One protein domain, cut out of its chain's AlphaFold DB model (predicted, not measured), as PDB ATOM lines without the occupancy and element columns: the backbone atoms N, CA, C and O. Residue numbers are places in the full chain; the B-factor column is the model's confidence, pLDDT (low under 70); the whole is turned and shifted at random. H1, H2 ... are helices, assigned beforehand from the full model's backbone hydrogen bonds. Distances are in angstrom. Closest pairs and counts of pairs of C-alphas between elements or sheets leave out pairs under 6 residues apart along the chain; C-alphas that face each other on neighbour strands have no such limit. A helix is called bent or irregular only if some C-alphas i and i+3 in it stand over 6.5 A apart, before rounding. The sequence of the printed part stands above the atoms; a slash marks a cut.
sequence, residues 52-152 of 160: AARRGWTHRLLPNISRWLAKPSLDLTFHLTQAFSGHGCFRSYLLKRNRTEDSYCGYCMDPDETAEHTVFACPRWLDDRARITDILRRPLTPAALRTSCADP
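This is residues 52 to 152 of the 160 residues of an uncharacterized protein of Acyrthosiphon pisum (UniProt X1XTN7). Short helices that cross rather than run side by side make a loose ring: H6, the longest, forms one side, H5 stands like a post from its first end down to H3 and H1 on the opposite side, and residues 137 to 141 lead from the other end of H6 back to H7, which packs on H1. H2 lies beyond this ring at one end of the longest axis, and H4 with the unnamed stretch of residues 96 to 114 makes the other end. The printed part has 101 residues with seven named helices, H1 to H7 in order along the chain, and no named strand; the class is all helix. The whole is compact, with a radius of gyration of the C-alphas of 14.3 A, and only just elongated, its C-alphas spanning 42 by 28 by 21 A.

H6 is residues 123 to 136, 14 residues and 19.6 A from first to last C-alpha, from (36.300, 37.059, 36.085) to (26.613, 52.935, 29.927). It is irregular: C-alphas 124 and 127 are 8.1 A apart, where about 5 A is found in a regular helix, and its line is a rough one. Before it stands H5, residues 115 to 121, 9.6 A long; it is neither bent nor irregular, but only just, with C-alphas 118 and 121 6.1 A apart. H3 is residues 78 to 85, 10.8 A long. H1 is residues 53 to 61, 12.3 A long, and begins at C-alpha 53 (28.822, 30.177, 16.027). H7 is residues 142 to 148, 10.5 A long, and ends at C-alpha 148 (24.965, 51.233, 22.028). Two shorter helices are H2, residues 65 to 70, 8.6 A long, and H4, residues 91 to 95, 5.9 A long.

H6 touches H5 only at the corner by their link, with its residues 125 to 129 alone; the closest C-alphas are those of Val 119 and Trp 125, 7.3 A apart, and the lines are about perpendicular at 84 degrees. H5 touches H3, about perpendicular at 86 degrees, with the C-alphas of Ala 83 and Ala 115 closest at 5.3 A. H3 in turn touches H1, about perpendicular at 77 degrees, where the C-alphas of Thr 58 and Ser 85 are closest at 5.6 A. H1 touches H7 at a steep tilt of 40 degrees, the same way, with the C-alphas of Leu 61 and Arg 146 closest at 5.2 A. H5 and H7 are close but not clearly touching, their closest C-alphas, of Phe 120 and Pro 142, being 7.5 A apart. H6 and H7 are only just apart, at 8.2 A. H2 and H4 touch no helix. In H1, H2, H3, H4 and H5 every O i to N i+4 pair is within hydrogen-bond range. In H6 8 of 10 are, and in H7 1 of 3, beside 2 of 4 O i to N i+3 pairs.

The two C-alphas farthest apart are those of Glu 101 and Pro 152, at 42.8 A, and Ala 52 and Pro 152, the first and last printed residues, have C-alphas 31.1 A apart. The printed part has no cut. The link from H4 to H5, 19 residues, is long, and its C-alphas lie 8 to 22 A from the mean of the C-alphas; the link from H2 to H3, 7 residues, is short, and the other links are tight. The mean pLDDT of the printed part is 85.5. Residues 52 to 55 and 144 to 152 are under 70, and H7 has a mean of 63.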
ATOM      1  N   ALA A  52      27.168  27.869  12.858       60.25
ATOM      2  CA  ALA A  52      27.465  29.245  12.478       60.25
ATOM      3  C   ALA A  52      28.017  30.092  13.641       60.25
ATOM      4  O   ALA A  52      28.055  31.303  13.489       60.25
ATOM      5  N   ALA A  53      28.474  29.509  14.759       61.94
ATOM      6  CA  ALA A  53      28.822  30.177  16.027       61.94
ATOM      7  C   ALA A  53      29.520  31.545  15.878       61.94
ATOM      8  O   ALA A  53      29.169  32.505  16.548       61.94
ATOM      9  N   ARG A  54      30.453  31.668  14.928       61.94
ATOM     10  CA  ARG A  54      31.124  32.932  14.589       61.94
ATOM     11  C   ARG A  54      30.208  33.963  13.907       61.94
ATOM     12  O   ARG A  54      30.202  35.124  14.291       61.94
ATOM     13  N   ARG A  55      29.450  33.561  12.880       68.12
ATOM     14  CA  ARG A  55      28.449  34.430  12.233       68.12
ATOM     15  C   ARG A  55      27.290  34.725  13.178       68.12
ATOM     16  O   ARG A  55      26.847  35.861  13.224       68.12
ATOM     17  N   GLY A  56      26.872  33.738  13.968       80.81
ATOM     18  CA  GLY A  56      25.904  33.887  15.047       80.81
ATOM     19  C   GLY A  56      26.363  34.910  16.080       80.81
ATOM     20  O   GLY A  56      25.570  35.754  16.467       80.81
ATOM     21  N   TRP A  57      27.648  34.924  16.447       85.88
ATOM     22  CA  TRP A  57      28.214  35.935  17.340       85.88
ATOM     23  C   TRP A  57      28.101  37.355  16.769       85.88
ATOM     24  O   TRP A  57      27.459  38.217  17.369       85.88
ATOM     25  N   THR A  58      28.658  37.600  15.580       87.12
ATOM     26  CA  THR A  58      28.597  38.932  14.957       87.12
ATOM     27  C   THR A  58      27.157  39.362  14.660       87.12
ATOM     28  O   THR A  58      26.815  40.524  14.860       87.12
ATOM     29  N   HIS A  59      26.287  38.440  14.237       87.31
ATOM     30  CA  HIS A  59      24.854  38.693  14.031       87.31
ATOM     31  C   HIS A  59      24.143  39.042  15.335       87.31
ATOM     32  O   HIS A  59      23.402  40.021  15.385       87.31
ATOM     33  N   ARG A  60      24.441  38.332  16.428       85.62
ATOM     34  CA  ARG A  60      23.874  38.610  17.751       85.62
ATOM     35  C   ARG A  60      24.205  40.020  18.228       85.62
ATOM     36  O   ARG A  60      23.372  40.613  18.916       85.62
ATOM     37  N   LEU A  61      25.377  40.543  17.875       85.00
ATOM     38  CA  LEU A  61      25.802  41.909  18.187       85.00
ATOM     39  C   LEU A  61      25.208  42.943  17.225       85.00
ATOM     40  O   LEU A  61      24.792  44.017  17.658       85.00
ATOM     41  N   LEU A  62      25.141  42.616  15.932       86.62
ATOM     42  CA  LEU A  62      24.728  43.511  14.849       86.62
ATOM     43  C   LEU A  62      23.540  42.931  14.062       86.62
ATOM     44  O   LEU A  62      23.678  42.646  12.873       86.62
ATOM     45  N   PRO A  63      22.359  42.745  14.679       87.69
ATOM     46  CA  PRO A  63      21.254  42.051  14.020       87.69
ATOM     47  C   PRO A  63      20.574  42.909  12.950       87.69
ATOM     48  O   PRO A  63      20.036  42.370  11.993       87.69
ATOM     49  N   ASN A  64      20.593  44.238  13.099       89.88
ATOM     50  CA  ASN A  64      19.920  45.169  12.195       89.88
ATOM     51  C   ASN A  64      20.940  45.931  11.340       89.88
ATOM     52  O   ASN A  64      21.663  46.808  11.824       89.88
ATOM     53  N   ILE A  65      20.969  45.605  10.052       90.25
ATOM     54  CA  ILE A  65      21.893  46.183   9.084       90.25
ATOM     55  C   ILE A  65      21.576  47.650   8.802       90.25
ATOM     56  O   ILE A  65      22.504  48.455   8.722       90.25
ATOM     57  N   SER A  66      20.301  48.022   8.664       90.12
ATOM     58  CA  SER A  66      19.898  49.411   8.401       90.12
ATOM     59  C   SER A  66      20.420  50.340   9.492       90.12
ATOM     60  O   SER A  66      21.046  51.359   9.210       90.12
ATOM     61  N   ARG A  67      20.253  49.929  10.752       87.25
ATOM     62  CA  ARG A  67      20.747  50.640  11.930       87.25
ATOM     63  C   ARG A  67      22.272  50.725  11.947       87.25
ATOM     64  O   ARG A  67      22.813  51.775  12.274       87.25
ATOM     65  N   TRP A  68      22.968  49.647  11.586       85.31
ATOM     66  CA  TRP A  68      24.430  49.654  11.489       85.31
ATOM     67  C   TRP A  68      24.941  50.611  10.403       85.31
ATOM     68  O   TRP A  68      25.941  51.292  10.606       85.31
ATOM     69  N   LEU A  69      24.250  50.689   9.263       86.44
ATOM     70  CA  LEU A  69      24.585  51.611   8.175       86.44
ATOM     71  C   LEU A  69      24.282  53.077   8.517       86.44
ATOM     72  O   LEU A  69      24.975  53.952   8.011       86.44
ATOM     73  N   ALA A  70      23.269  53.332   9.347       85.31
ATOM     74  CA  ALA A  70      22.881  54.674   9.787       85.31
ATOM     75  C   ALA A  70      23.718  55.206  10.965       85.31
ATOM     76  O   ALA A  70      23.589  56.366  11.349       85.31
ATOM     77  N   LYS A  71      24.559  54.358  11.564       81.00
ATOM     78  CA  LYS A  71      25.435  54.724  12.674       81.00
ATOM     79  C   LYS A  71      26.422  55.838  12.267       81.00
ATOM     80  O   LYS A  71      26.976  55.757  11.170       81.00
ATOM     81  N   PRO A  72      26.773  56.776  13.172       78.31
ATOM     82  CA  PRO A  72      28.011  57.552  13.054       78.31
ATOM     83  C   PRO A  72      29.241  56.662  12.802       78.31
ATOM     84  O   PRO A  72      29.231  55.474  13.139       78.31
ATOM     85  N   SER A  73      30.342  57.207  12.284       75.75
ATOM     86  CA  SER A  73      31.590  56.441  12.154       75.75
ATOM     87  C   SER A  73      31.996  55.820  13.502       75.75
ATOM     88  O   SER A  73      31.787  56.390  14.573       75.75
ATOM     89  N   LEU A  74      32.462  54.567  13.477       75.19
ATOM     90  CA  LEU A  74      33.083  53.928  14.639       75.19
ATOM     91  C   LEU A  74      34.576  53.832  14.367       75.19
ATOM     92  O   LEU A  74      34.953  53.191  13.386       75.19
ATOM     93  N   ASP A  75      35.394  54.402  15.243       81.50
ATOM     94  CA  ASP A  75      36.832  54.145  15.231       81.50
ATOM     95  C   ASP A  75      37.051  52.710  15.735       81.50
ATOM     96  O   ASP A  75      37.069  52.418  16.932       81.50
ATOM     97  N   LEU A  76      37.111  51.776  14.785       81.62
ATOM     98  CA  LEU A  76      37.342  50.364  15.053       81.62
ATOM     99  C   LEU A  76      38.828  50.138  15.322       81.62
ATOM    100  O   LEU A  76      39.650  50.162  14.407       81.62
ATOM    101  N   THR A  77      39.174  49.870  16.579       87.50
ATOM    102  CA  THR A  77      40.520  49.404  16.922       87.50
ATOM    103  C   THR A  77      40.706  47.944  16.503       87.50
ATOM    104  O   THR A  77      39.741  47.203  16.275       87.50
ATOM    105  N   PHE A  78      41.963  47.503  16.434       87.50
ATOM    106  CA  PHE A  78      42.313  46.108  16.156       87.50
ATOM    107  C   PHE A  78      41.594  45.129  17.101       87.50
ATOM    108  O   PHE A  78      40.921  44.206  16.641       87.50
ATOM    109  N   HIS A  79      41.652  45.373  18.414       87.69
ATOM    110  CA  HIS A  79      41.016  44.510  19.415       87.69
ATOM    111  C   HIS A  79      39.487  44.570  19.370       87.69
ATOM    112  O   HIS A  79      38.835  43.538  19.509       87.69
ATOM    113  N   LEU A  80      38.898  45.741  19.102       86.81
ATOM    114  CA  LEU A  80      37.445  45.868  18.971       86.81
ATOM    115  C   LEU A  80      36.922  45.099  17.749       86.81
ATOM    116  O   LEU A  80      35.909  44.405  17.823       86.81
ATOM    117  N   THR A  81      37.654  45.159  16.636       88.81
ATOM    118  CA  THR A  81      37.337  44.398  15.420       88.81
ATOM    119  C   THR A  81      37.402  42.891  15.671       88.81
ATOM    120  O   THR A  81      36.519  42.143  15.238       88.81
ATOM    121  N   GLN A  82      38.414  42.432  16.409       91.25
ATOM    122  CA  GLN A  82      38.542  41.032  16.817       91.25
ATOM    123  C   GLN A  82      37.404  40.592  17.740       91.25
ATOM    124  O   GLN A  82      36.777  39.562  17.483       91.25
ATOM    125  N   ALA A  83      37.064  41.402  18.745       89.88
ATOM    126  CA  ALA A  83      35.950  41.134  19.646       89.88
ATOM    127  C   ALA A  83      34.618  41.003  18.890       89.88
ATOM    128  O   ALA A  83      33.883  40.047  19.119       89.88
ATOM    129  N   PHE A  84      34.319  41.889  17.930       87.19
ATOM    130  CA  PHE A  84      33.072  41.811  17.154       87.19
ATOM    131  C   PHE A  84      33.006  40.628  16.183       87.19
ATOM    132  O   PHE A  84      31.933  40.069  15.943       87.19
ATOM    133  N   SER A  85      34.141  40.235  15.613       86.19
ATOM    134  CA  SER A  85      34.214  39.103  14.680       86.19
ATOM    135  C   SER A  85      34.355  37.747  15.381       86.19
ATOM    136  O   SER A  85      34.160  36.705  14.749       86.19
ATOM    137  N   GLY A  86      34.693  37.740  16.675       87.94
ATOM    138  CA  GLY A  86      35.092  36.526  17.388       87.94
ATOM    139  C   GLY A  86      36.355  35.900  16.788       87.94
ATOM    140  O   GLY A  86      36.487  34.675  16.762       87.94
ATOM    141  N   HIS A  87      37.236  36.725  16.211       87.75
ATOM    142  CA  HIS A  87      38.483  36.310  15.557       87.75
ATOM    143  C   HIS A  87      39.709  36.748  16.338       87.75
ATOM    144  O   HIS A  87      39.636  37.612  17.201       87.75
ATOM    145  N   GLY A  88      40.856  36.199  15.941       87.31
ATOM    146  CA  GLY A  88      42.160  36.722  16.309       87.31
ATOM    147  C   GLY A  88      42.680  36.103  17.593       87.31
ATOM    148  O   GLY A  88      43.053  34.935  17.568       87.31
ATOM    149  N   CYS A  89      42.741  36.878  18.674       90.00
ATOM    150  CA  CYS A  89      43.485  36.527  19.885       90.00
ATOM    151  C   CYS A  89      42.800  35.515  20.817       90.00
ATOM    152  O   CYS A  89      43.435  35.064  21.760       90.00
ATOM    153  N   PHE A  90      41.542  35.151  20.571       93.69
ATOM    154  CA  PHE A  90      40.801  34.223  21.434       93.69
ATOM    155  C   PHE A  90      41.243  32.775  21.213       93.69
ATOM    156  O   PHE A  90      41.259  32.309  20.066       93.69
ATOM    157  N   ARG A  91      41.539  32.024  22.281       94.69
ATOM    158  CA  ARG A  91      42.041  30.640  22.153       94.69
ATOM    159  C   ARG A  91      41.073  29.712  21.424       94.69
ATOM    160  O   ARG A  91      41.509  28.947  20.569       94.69
ATOM    161  N   SER A  92      39.759  29.872  21.602       93.62
ATOM    162  CA  SER A  92      38.755  29.128  20.814       93.62
ATOM    163  C   SER A  92      38.837  29.382  19.296       93.62
ATOM    164  O   SER A  92      38.467  28.522  18.490       93.62
ATOM    165  N   TYR A  93      39.318  30.557  18.868       93.12
ATOM    166  CA  TYR A  93      39.596  30.853  17.461       93.12
ATOM    167  C   TYR A  93      40.952  30.298  17.027       93.12
ATOM    168  O   TYR A  93      41.056  29.721  15.942       93.12
ATOM    169  N   LEU A  94      41.980  30.465  17.861       94.88
ATOM    170  CA  LEU A  94      43.330  29.979  17.589       94.88
ATOM    171  C   LEU A  94      43.362  28.451  17.456       94.88
ATOM    172  O   LEU A  94      44.021  27.950  16.545       94.88
ATOM    173  N   LEU A  95      42.593  27.722  18.272       94.88
ATOM    174  CA  LEU A  95      42.487  26.263  18.218       94.88
ATOM    175  C   LEU A  95      41.945  25.814  16.857       94.88
ATOM    176  O   LEU A  95      42.542  24.988  16.179       94.88
ATOM    177  N   LYS A  96      40.885  26.473  16.367       92.44
ATOM    178  CA  LYS A  96      40.308  26.234  15.025       92.44
ATOM    179  C   LYS A  96      41.273  26.541  13.875       92.44
ATOM    180  O   LYS A  96      40.982  26.217  12.725       92.44
ATOM    181  N   ARG A  97      42.374  27.240  14.152       93.00
ATOM    182  CA  ARG A  97      43.441  27.564  13.200       93.00
ATOM    183  C   ARG A  97      44.720  26.770  13.462       93.00
ATOM    184  O   ARG A  97      45.722  27.086  12.828       93.00
ATOM    185  N   ASN A  98      44.686  25.781  14.358       95.88
ATOM    186  CA  ASN A  98      45.840  24.989  14.784       95.88
ATOM    187  C   ASN A  98      47.003  25.868  15.280       95.88
ATOM    188  O   ASN A  98      48.157  25.651  14.925       95.88
ATOM    189  N   ARG A  99      46.687  26.923  16.046       95.75
ATOM    190  CA  ARG A  99      47.666  27.873  16.617       95.75
ATOM    191  C   ARG A  99      47.814  27.776  18.136       95.75
ATOM    192  O   ARG A  99      48.576  28.535  18.718       95.75
ATOM    193  N   THR A 100      47.056  26.892  18.768       96.25
ATOM    194  CA  THR A 100      47.114  26.558  20.195       96.25
ATOM    195  C   THR A 100      46.612  25.126  20.354       96.25
ATOM    196  O   THR A 100      45.864  24.650  19.496       96.25
ATOM    197  N   GLU A 101      47.031  24.455  21.421       96.12
ATOM    198  CA  GLU A 101      46.674  23.060  21.712       96.12
ATOM    199  C   GLU A 101      45.252  22.928  22.269       96.12
ATOM    200  O   GLU A 101      44.578  21.930  22.033       96.12
ATOM    201  N   ASP A 102      44.771  23.966  22.954       96.12
ATOM    202  CA  ASP A 102      43.464  23.981  23.600       96.12
ATOM    203  C   ASP A 102      42.767  25.350  23.502       96.12
ATOM    204  O   ASP A 102      43.352  26.351  23.067       96.12
ATOM    205  N   SER A 103      41.499  25.384  23.913       96.19
ATOM    206  CA  SER A 103      40.650  26.576  23.953       96.19
ATOM    207  C   SER A 103      40.455  27.158  25.353       96.19
ATOM    208  O   SER A 103      39.697  28.119  25.473       96.19
ATOM    209  N   TYR A 104      41.121  26.635  26.389       97.50
ATOM    210  CA  TYR A 104      40.857  27.034  27.770       97.50
ATOM    211  C   TYR A 104      41.254  28.482  28.025       97.50
ATOM    212  O   TYR A 104      42.318  28.923  27.598       97.50
ATOM    213  N   CYS A 105      40.433  29.218  28.771       96.44
ATOM    214  CA  CYS A 105      40.772  30.570  29.185       96.44
ATOM    215  C   CYS A 105      41.947  30.554  30.160       96.44
ATOM    216  O   CYS A 105      41.863  29.957  31.234       96.44
ATOM    217  N   GLY A 106      43.000  31.307  29.836       94.00
ATOM    218  CA  GLY A 106      44.210  31.379  30.662       94.00
ATOM    219  C   GLY A 106      44.017  32.028  32.039       94.00
ATOM    220  O   GLY A 106      44.931  31.993  32.856       94.00
ATOM    221  N   TYR A 107      42.852  32.629  32.307       95.75
ATOM    222  CA  TYR A 107      42.577  33.328  33.567       95.75
ATOM    223  C   TYR A 107      41.630  32.585  34.505       95.75
ATOM    224  O   TYR A 107      41.741  32.737  35.717       95.75
ATOM    225  N   CYS A 108      40.665  31.837  33.969       95.88
ATOM    226  CA  CYS A 108      39.632  31.194  34.786       95.88
ATOM    227  C   CYS A 108      39.333  29.751  34.386       95.88
ATOM    228  O   CYS A 108      38.370  29.185  34.896       95.88
ATOM    229  N   MET A 109      40.126  29.168  33.481       95.25
ATOM    230  CA  MET A 109      40.000  27.775  33.042       95.25
ATOM    231  C   MET A 109      38.626  27.413  32.462       95.25
ATOM    232  O   MET A 109      38.244  26.246  32.441       95.25
ATOM    233  N   ASP A 110      37.886  28.402  31.957       96.44
ATOM    234  CA  ASP A 110      36.697  28.145  31.142       96.44
ATOM    235  C   ASP A 110      37.122  27.356  29.894       96.44
ATOM    236  O   ASP A 110      38.127  27.735  29.287       96.44
ATOM    237  N   PRO A 111      36.425  26.273  29.512       95.12
ATOM    238  CA  PRO A 111      36.834  25.411  28.402       95.12
ATOM    239  C   PRO A 111      36.873  26.126  27.046       95.12
ATOM    240  O   PRO A 111      37.585  25.683  26.145       95.12
ATOM    241  N   ASP A 112      36.138  27.230  26.893       93.06
ATOM    242  CA  ASP A 112      35.993  27.950  25.638       93.06
ATOM    243  C   ASP A 112      36.257  29.451  25.817       93.06
ATOM    244  O   ASP A 112      35.350  30.280  25.959       93.06
ATOM    245  N   GLU A 113      37.521  29.851  25.678       94.94
ATOM    246  CA  GLU A 113      37.905  31.257  25.599       94.94
ATOM    247  C   GLU A 113      37.434  31.859  24.269       94.94
ATOM    248  O   GLU A 113      38.134  31.883  23.249       94.94
ATOM    249  N   THR A 114      36.191  32.319  24.264       93.62
ATOM    250  CA  THR A 114      35.550  33.051  23.170       93.62
ATOM    251  C   THR A 114      35.589  34.557  23.424       93.62
ATOM    252  O   THR A 114      35.847  35.018  24.539       93.62
ATOM    253  N   ALA A 115      35.281  35.352  22.395       92.62
ATOM    254  CA  ALA A 115      35.035  36.783  22.572       92.62
ATOM    255  C   ALA A 115      33.880  37.044  23.551       92.62
ATOM    256  O   ALA A 115      33.974  37.946  24.379       92.62
ATOM    257  N   GLU A 116      32.819  36.230  23.487       91.12
ATOM    258  CA  GLU A 116      31.685  36.325  24.407       91.12
ATOM    259  C   GLU A 116      32.129  36.076  25.851       91.12
ATOM    260  O   GLU A 116      31.886  36.914  26.717       91.12
ATOM    261  N   HIS A 117      32.857  34.982  26.091       93.12
ATOM    262  CA  HIS A 117      33.412  34.676  27.406       93.12
ATOM    263  C   HIS A 117      34.305  35.818  27.907       93.12
ATOM    264  O   HIS A 117      34.075  36.363  28.984       93.12
ATOM    265  N   THR A 118      35.290  36.227  27.107       93.31
ATOM    266  CA  THR A 118      36.286  37.229  27.509       93.31
ATOM    267  C   THR A 118      35.626  38.553  27.885       93.31
ATOM    268  O   THR A 118      35.934  39.123  28.928       93.31
ATOM    269  N   VAL A 119      34.685  39.031  27.065       91.06
ATOM    270  CA  VAL A 119      34.055  40.341  27.266       91.06
ATOM    271  C   VAL A 119      32.990  40.303  28.364       91.06
ATOM    272  O   VAL A 119      32.887  41.269  29.116       91.06
ATOM    273  N   PHE A 120      32.209  39.223  28.485       91.44
ATOM    274  CA  PHE A 120      30.992  39.218  29.311       91.44
ATOM    275  C   PHE A 120      31.036  38.319  30.548       91.44
ATOM    276  O   PHE A 120      30.292  38.590  31.487       91.44
ATOM    277  N   ALA A 121      31.882  37.288  30.583       93.38
ATOM    278  CA  ALA A 121      31.852  36.270  31.638       93.38
ATOM    279  C   ALA A 121      33.151  36.195  32.450       93.38
ATOM    280  O   ALA A 121      33.104  36.091  33.673       93.38
ATOM    281  N   CYS A 122      34.307  36.292  31.790       96.12
ATOM    282  CA  CYS A 122      35.608  36.047  32.399       96.12
ATOM    283  C   CYS A 122      35.813  36.913  33.660       96.12
ATOM    284  O   CYS A 122      35.733  38.147  33.562       96.12
ATOM    285  N   PRO A 123      36.093  36.321  34.837       96.25
ATOM    286  CA  PRO A 123      36.300  37.059  36.085       96.25
ATOM    287  C   PRO A 123      37.446  38.073  36.021       96.25
ATOM    288  O   PRO A 123      37.410  39.089  36.709       96.25
ATOM    289  N   ARG A 124      38.430  37.848  35.139       96.62
ATOM    290  CA  ARG A 124      39.580  38.741  34.946       96.62
ATOM    291  C   ARG A 124      39.192  40.195  34.666       96.62
ATOM    292  O   ARG A 124      39.954  41.088  35.028       96.62
ATOM    293  N   TRP A 125      38.048  40.406  34.015       94.94
ATOM    294  CA  TRP A 125      37.590  41.707  33.515       94.94
ATOM    295  C   TRP A 125      36.398  42.270  34.304       94.94
ATOM    296  O   TRP A 125      35.626  43.062  33.769       94.94
ATOM    297  N   LEU A 126      36.189  41.834  35.552       94.94
ATOM    298  CA  LEU A 126      35.071  42.301  36.383       94.94
ATOM    299  C   LEU A 126      35.083  43.822  36.586       94.94
ATOM    300  O   LEU A 126      34.057  44.464  36.357       94.94
ATOM    301  N   ASP A 127      36.235  44.395  36.934       95.69
ATOM    302  CA  ASP A 127      36.365  45.833  37.201       95.69
ATOM    303  C   ASP A 127      36.127  46.672  35.938       95.69
ATOM    304  O   ASP A 127      35.394  47.663  35.962       95.69
ATOM    305  N   ASP A 128      36.663  46.234  34.796       94.00
ATOM    306  CA  ASP A 128      36.428  46.882  33.503       94.00
ATOM    307  C   ASP A 128      34.950  46.827  33.105       94.00
ATOM    308  O   ASP A 128      34.377  47.829  32.666       94.00
ATOM    309  N   ARG A 129      34.289  45.677  33.307       93.25
ATOM    310  CA  ARG A 129      32.845  45.550  33.069       93.25
ATOM    311  C   ARG A 129      32.033  46.452  33.990       93.25
ATOM    312  O   ARG A 129      31.046  47.027  33.525       93.25
ATOM    313  N   ALA A 130      32.422  46.587  35.257       92.94
ATOM    314  CA  ALA A 130      31.762  47.477  36.207       92.94
ATOM    315  C   ALA A 130      31.896  48.940  35.764       92.94
ATOM    316  O   ALA A 130      30.891  49.644  35.658       92.94
ATOM    317  N   ARG A 131      33.106  49.365  35.380       93.19
ATOM    318  CA  ARG A 131      33.367  50.710  34.849       93.19
ATOM    319  C   ARG A 131      32.558  51.001  33.586       93.19
ATOM    320  O   ARG A 131      31.952  52.062  33.469       93.19
ATOM    321  N   ILE A 132      32.522  50.065  32.637       89.06
ATOM    322  CA  ILE A 132      31.733  50.224  31.409       89.06
ATOM    323  C   ILE A 132      30.239  50.281  31.736       89.06
ATOM    324  O   ILE A 132      29.535  51.125  31.198       89.06
ATOM    325  N   THR A 133      29.750  49.420  32.626       90.00
ATOM    326  CA  THR A 133      28.342  49.410  33.056       90.00
ATOM    327  C   THR A 133      27.933  50.750  33.672       90.00
ATOM    328  O   THR A 133      26.850  51.250  33.360       90.00
ATOM    329  N   ASP A 134      28.811  51.365  34.471       91.44
ATOM    330  CA  ASP A 134      28.590  52.700  35.033       91.44
ATOM    331  C   ASP A 134      28.500  53.778  33.941       91.44
ATOM    332  O   ASP A 134      27.525  54.530  33.898       91.44
ATOM    333  N   ILE A 135      29.439  53.789  32.984       88.25
ATOM    334  CA  ILE A 135      29.425  54.718  31.837       88.25
ATOM    335  C   ILE A 135      28.158  54.535  30.994       88.25
ATOM    336  O   ILE A 135      27.523  55.506  30.583       88.25
ATOM    337  N   LEU A 136      27.779  53.283  30.730       83.38
ATOM    338  CA  LEU A 136      26.613  52.935  29.927       83.38
ATOM    339  C   LEU A 136      25.290  53.232  30.634       83.38
ATOM    340  O   LEU A 136      24.254  53.263  29.964       83.38
ATOM    341  N   ARG A 137      25.305  53.385  31.967       88.44
ATOM    342  CA  ARG A 137      24.109  53.460  32.822       88.44
ATOM    343  C   ARG A 137      23.146  52.288  32.593       88.44
ATOM    344  O   ARG A 137      21.934  52.420  32.741       88.44
ATOM    345  N   ARG A 138      23.685  51.131  32.193       84.75
ATOM    346  CA  ARG A 138      22.954  49.875  31.970       84.75
ATOM    347  C   ARG A 138      23.914  48.684  31.997       84.75
ATOM    348  O   ARG A 138      25.079  48.858  31.635       84.75
ATOM    349  N   PRO A 139      23.430  47.469  32.312       85.56
ATOM    350  CA  PRO A 139      24.261  46.270  32.312       85.56
ATOM    351  C   PRO A 139      24.931  46.014  30.959       85.56
ATOM    352  O   PRO A 139      24.271  46.016  29.911       85.56
ATOM    353  N   LEU A 140      26.236  45.739  30.984       84.75
ATOM    354  CA  LEU A 140      26.961  45.277  29.808       84.75
ATOM    355  C   LEU A 140      26.544  43.837  29.481       84.75
ATOM    356  O   LEU A 140      27.014  42.874  30.076       84.75
ATOM    357  N   THR A 141      25.648  43.695  28.510       82.38
ATOM    358  CA  THR A 141      25.204  42.399  27.984       82.38
ATOM    359  C   THR A 141      25.423  42.341  26.473       82.38
ATOM    360  O   THR A 141      25.451  43.395  25.820       82.38
ATOM    361  N   PRO A 142      25.503  41.140  25.867       77.38
ATOM    362  CA  PRO A 142      25.538  41.016  24.410       77.38
ATOM    363  C   PRO A 142      24.354  41.731  23.739       77.38
ATOM    364  O   PRO A 142      24.488  42.297  22.657       77.38
ATOM    365  N   ALA A 143      23.194  41.762  24.409       70.69
ATOM    366  CA  ALA A 143      22.017  42.486  23.950       70.69
ATOM    367  C   ALA A 143      22.167  44.016  24.058       70.69
ATOM    368  O   ALA A 143      21.706  44.731  23.173       70.69
ATOM    369  N   ALA A 144      22.838  44.535  25.090       65.19
ATOM    370  CA  ALA A 144      23.050  45.973  25.272       65.19
ATOM    371  C   ALA A 144      24.005  46.577  24.225       65.19
ATOM    372  O   ALA A 144      23.799  47.719  23.794       65.19
ATOM    373  N   LEU A 145      24.997  45.810  23.748       64.81
ATOM    374  CA  LEU A 145      25.870  46.245  22.646       64.81
ATOM    375  C   LEU A 145      25.108  46.479  21.331       64.81
ATOM    376  O   LEU A 145      25.509  47.354  20.557       64.81
ATOM    377  N   ARG A 146      23.967  45.798  21.122       62.12
ATOM    378  CA  ARG A 146      23.075  46.014  19.962       62.12
ATOM    379  C   ARG A 146      22.572  47.452  19.882       62.12
ATOM    380  O   ARG A 146      22.374  47.997  18.797       62.12
ATOM    381  N   THR A 147      22.341  48.064  21.041       50.62
ATOM    382  CA  THR A 147      21.711  49.381  21.153       50.62
ATOM    383  C   THR A 147      22.752  50.498  21.181       50.62
ATOM    384  O   THR A 147      22.518  51.572  20.632       50.62
ATOM    385  N   SER A 148      23.913  50.236  21.787       51.34
ATOM    386  CA  SER A 148      24.965  51.233  22.028       51.34
ATOM    387  C   SER A 148      25.642  51.738  20.772       51.34
ATOM    388  O   SER A 148      25.961  52.918  20.684       51.34
ATOM    389  N   CYS A 149      25.833  50.863  19.783       47.19
ATOM    390  CA  CYS A 149      26.540  51.261  18.580       47.19
ATOM    391  C   CYS A 149      25.796  52.378  17.842       47.19
ATOM    392  O   CYS A 149      26.468  53.205  17.268       47.19
ATOM    393  N   ALA A 150      24.466  52.484  17.908       44.50
ATOM    394  CA  ALA A 150      23.710  53.503  17.166       44.50
ATOM    395  C   ALA A 150      23.169  54.667  18.015       44.50
ATOM    396  O   ALA A 150      22.258  55.352  17.558       44.50
ATOM    397  N   ASP A 151      23.654  54.863  19.246       44.12
ATOM    398  CA  ASP A 151      23.273  56.037  20.040       44.12
ATOM    399  C   ASP A 151      24.204  57.214  19.686       44.12
ATOM    400  O   ASP A 151      25.414  57.106  19.903       44.12
ATOM    401  N   PRO A 152      23.691  58.337  19.144       44.56
ATOM    402  CA  PRO A 152      24.497  59.529  18.873       44.56
ATOM    403  C   PRO A 152      25.082  60.173  20.141       44.56
ATOM    404  O   PRO A 152      25.950  61.031  20.033       44.56
TER     405      PRO A 152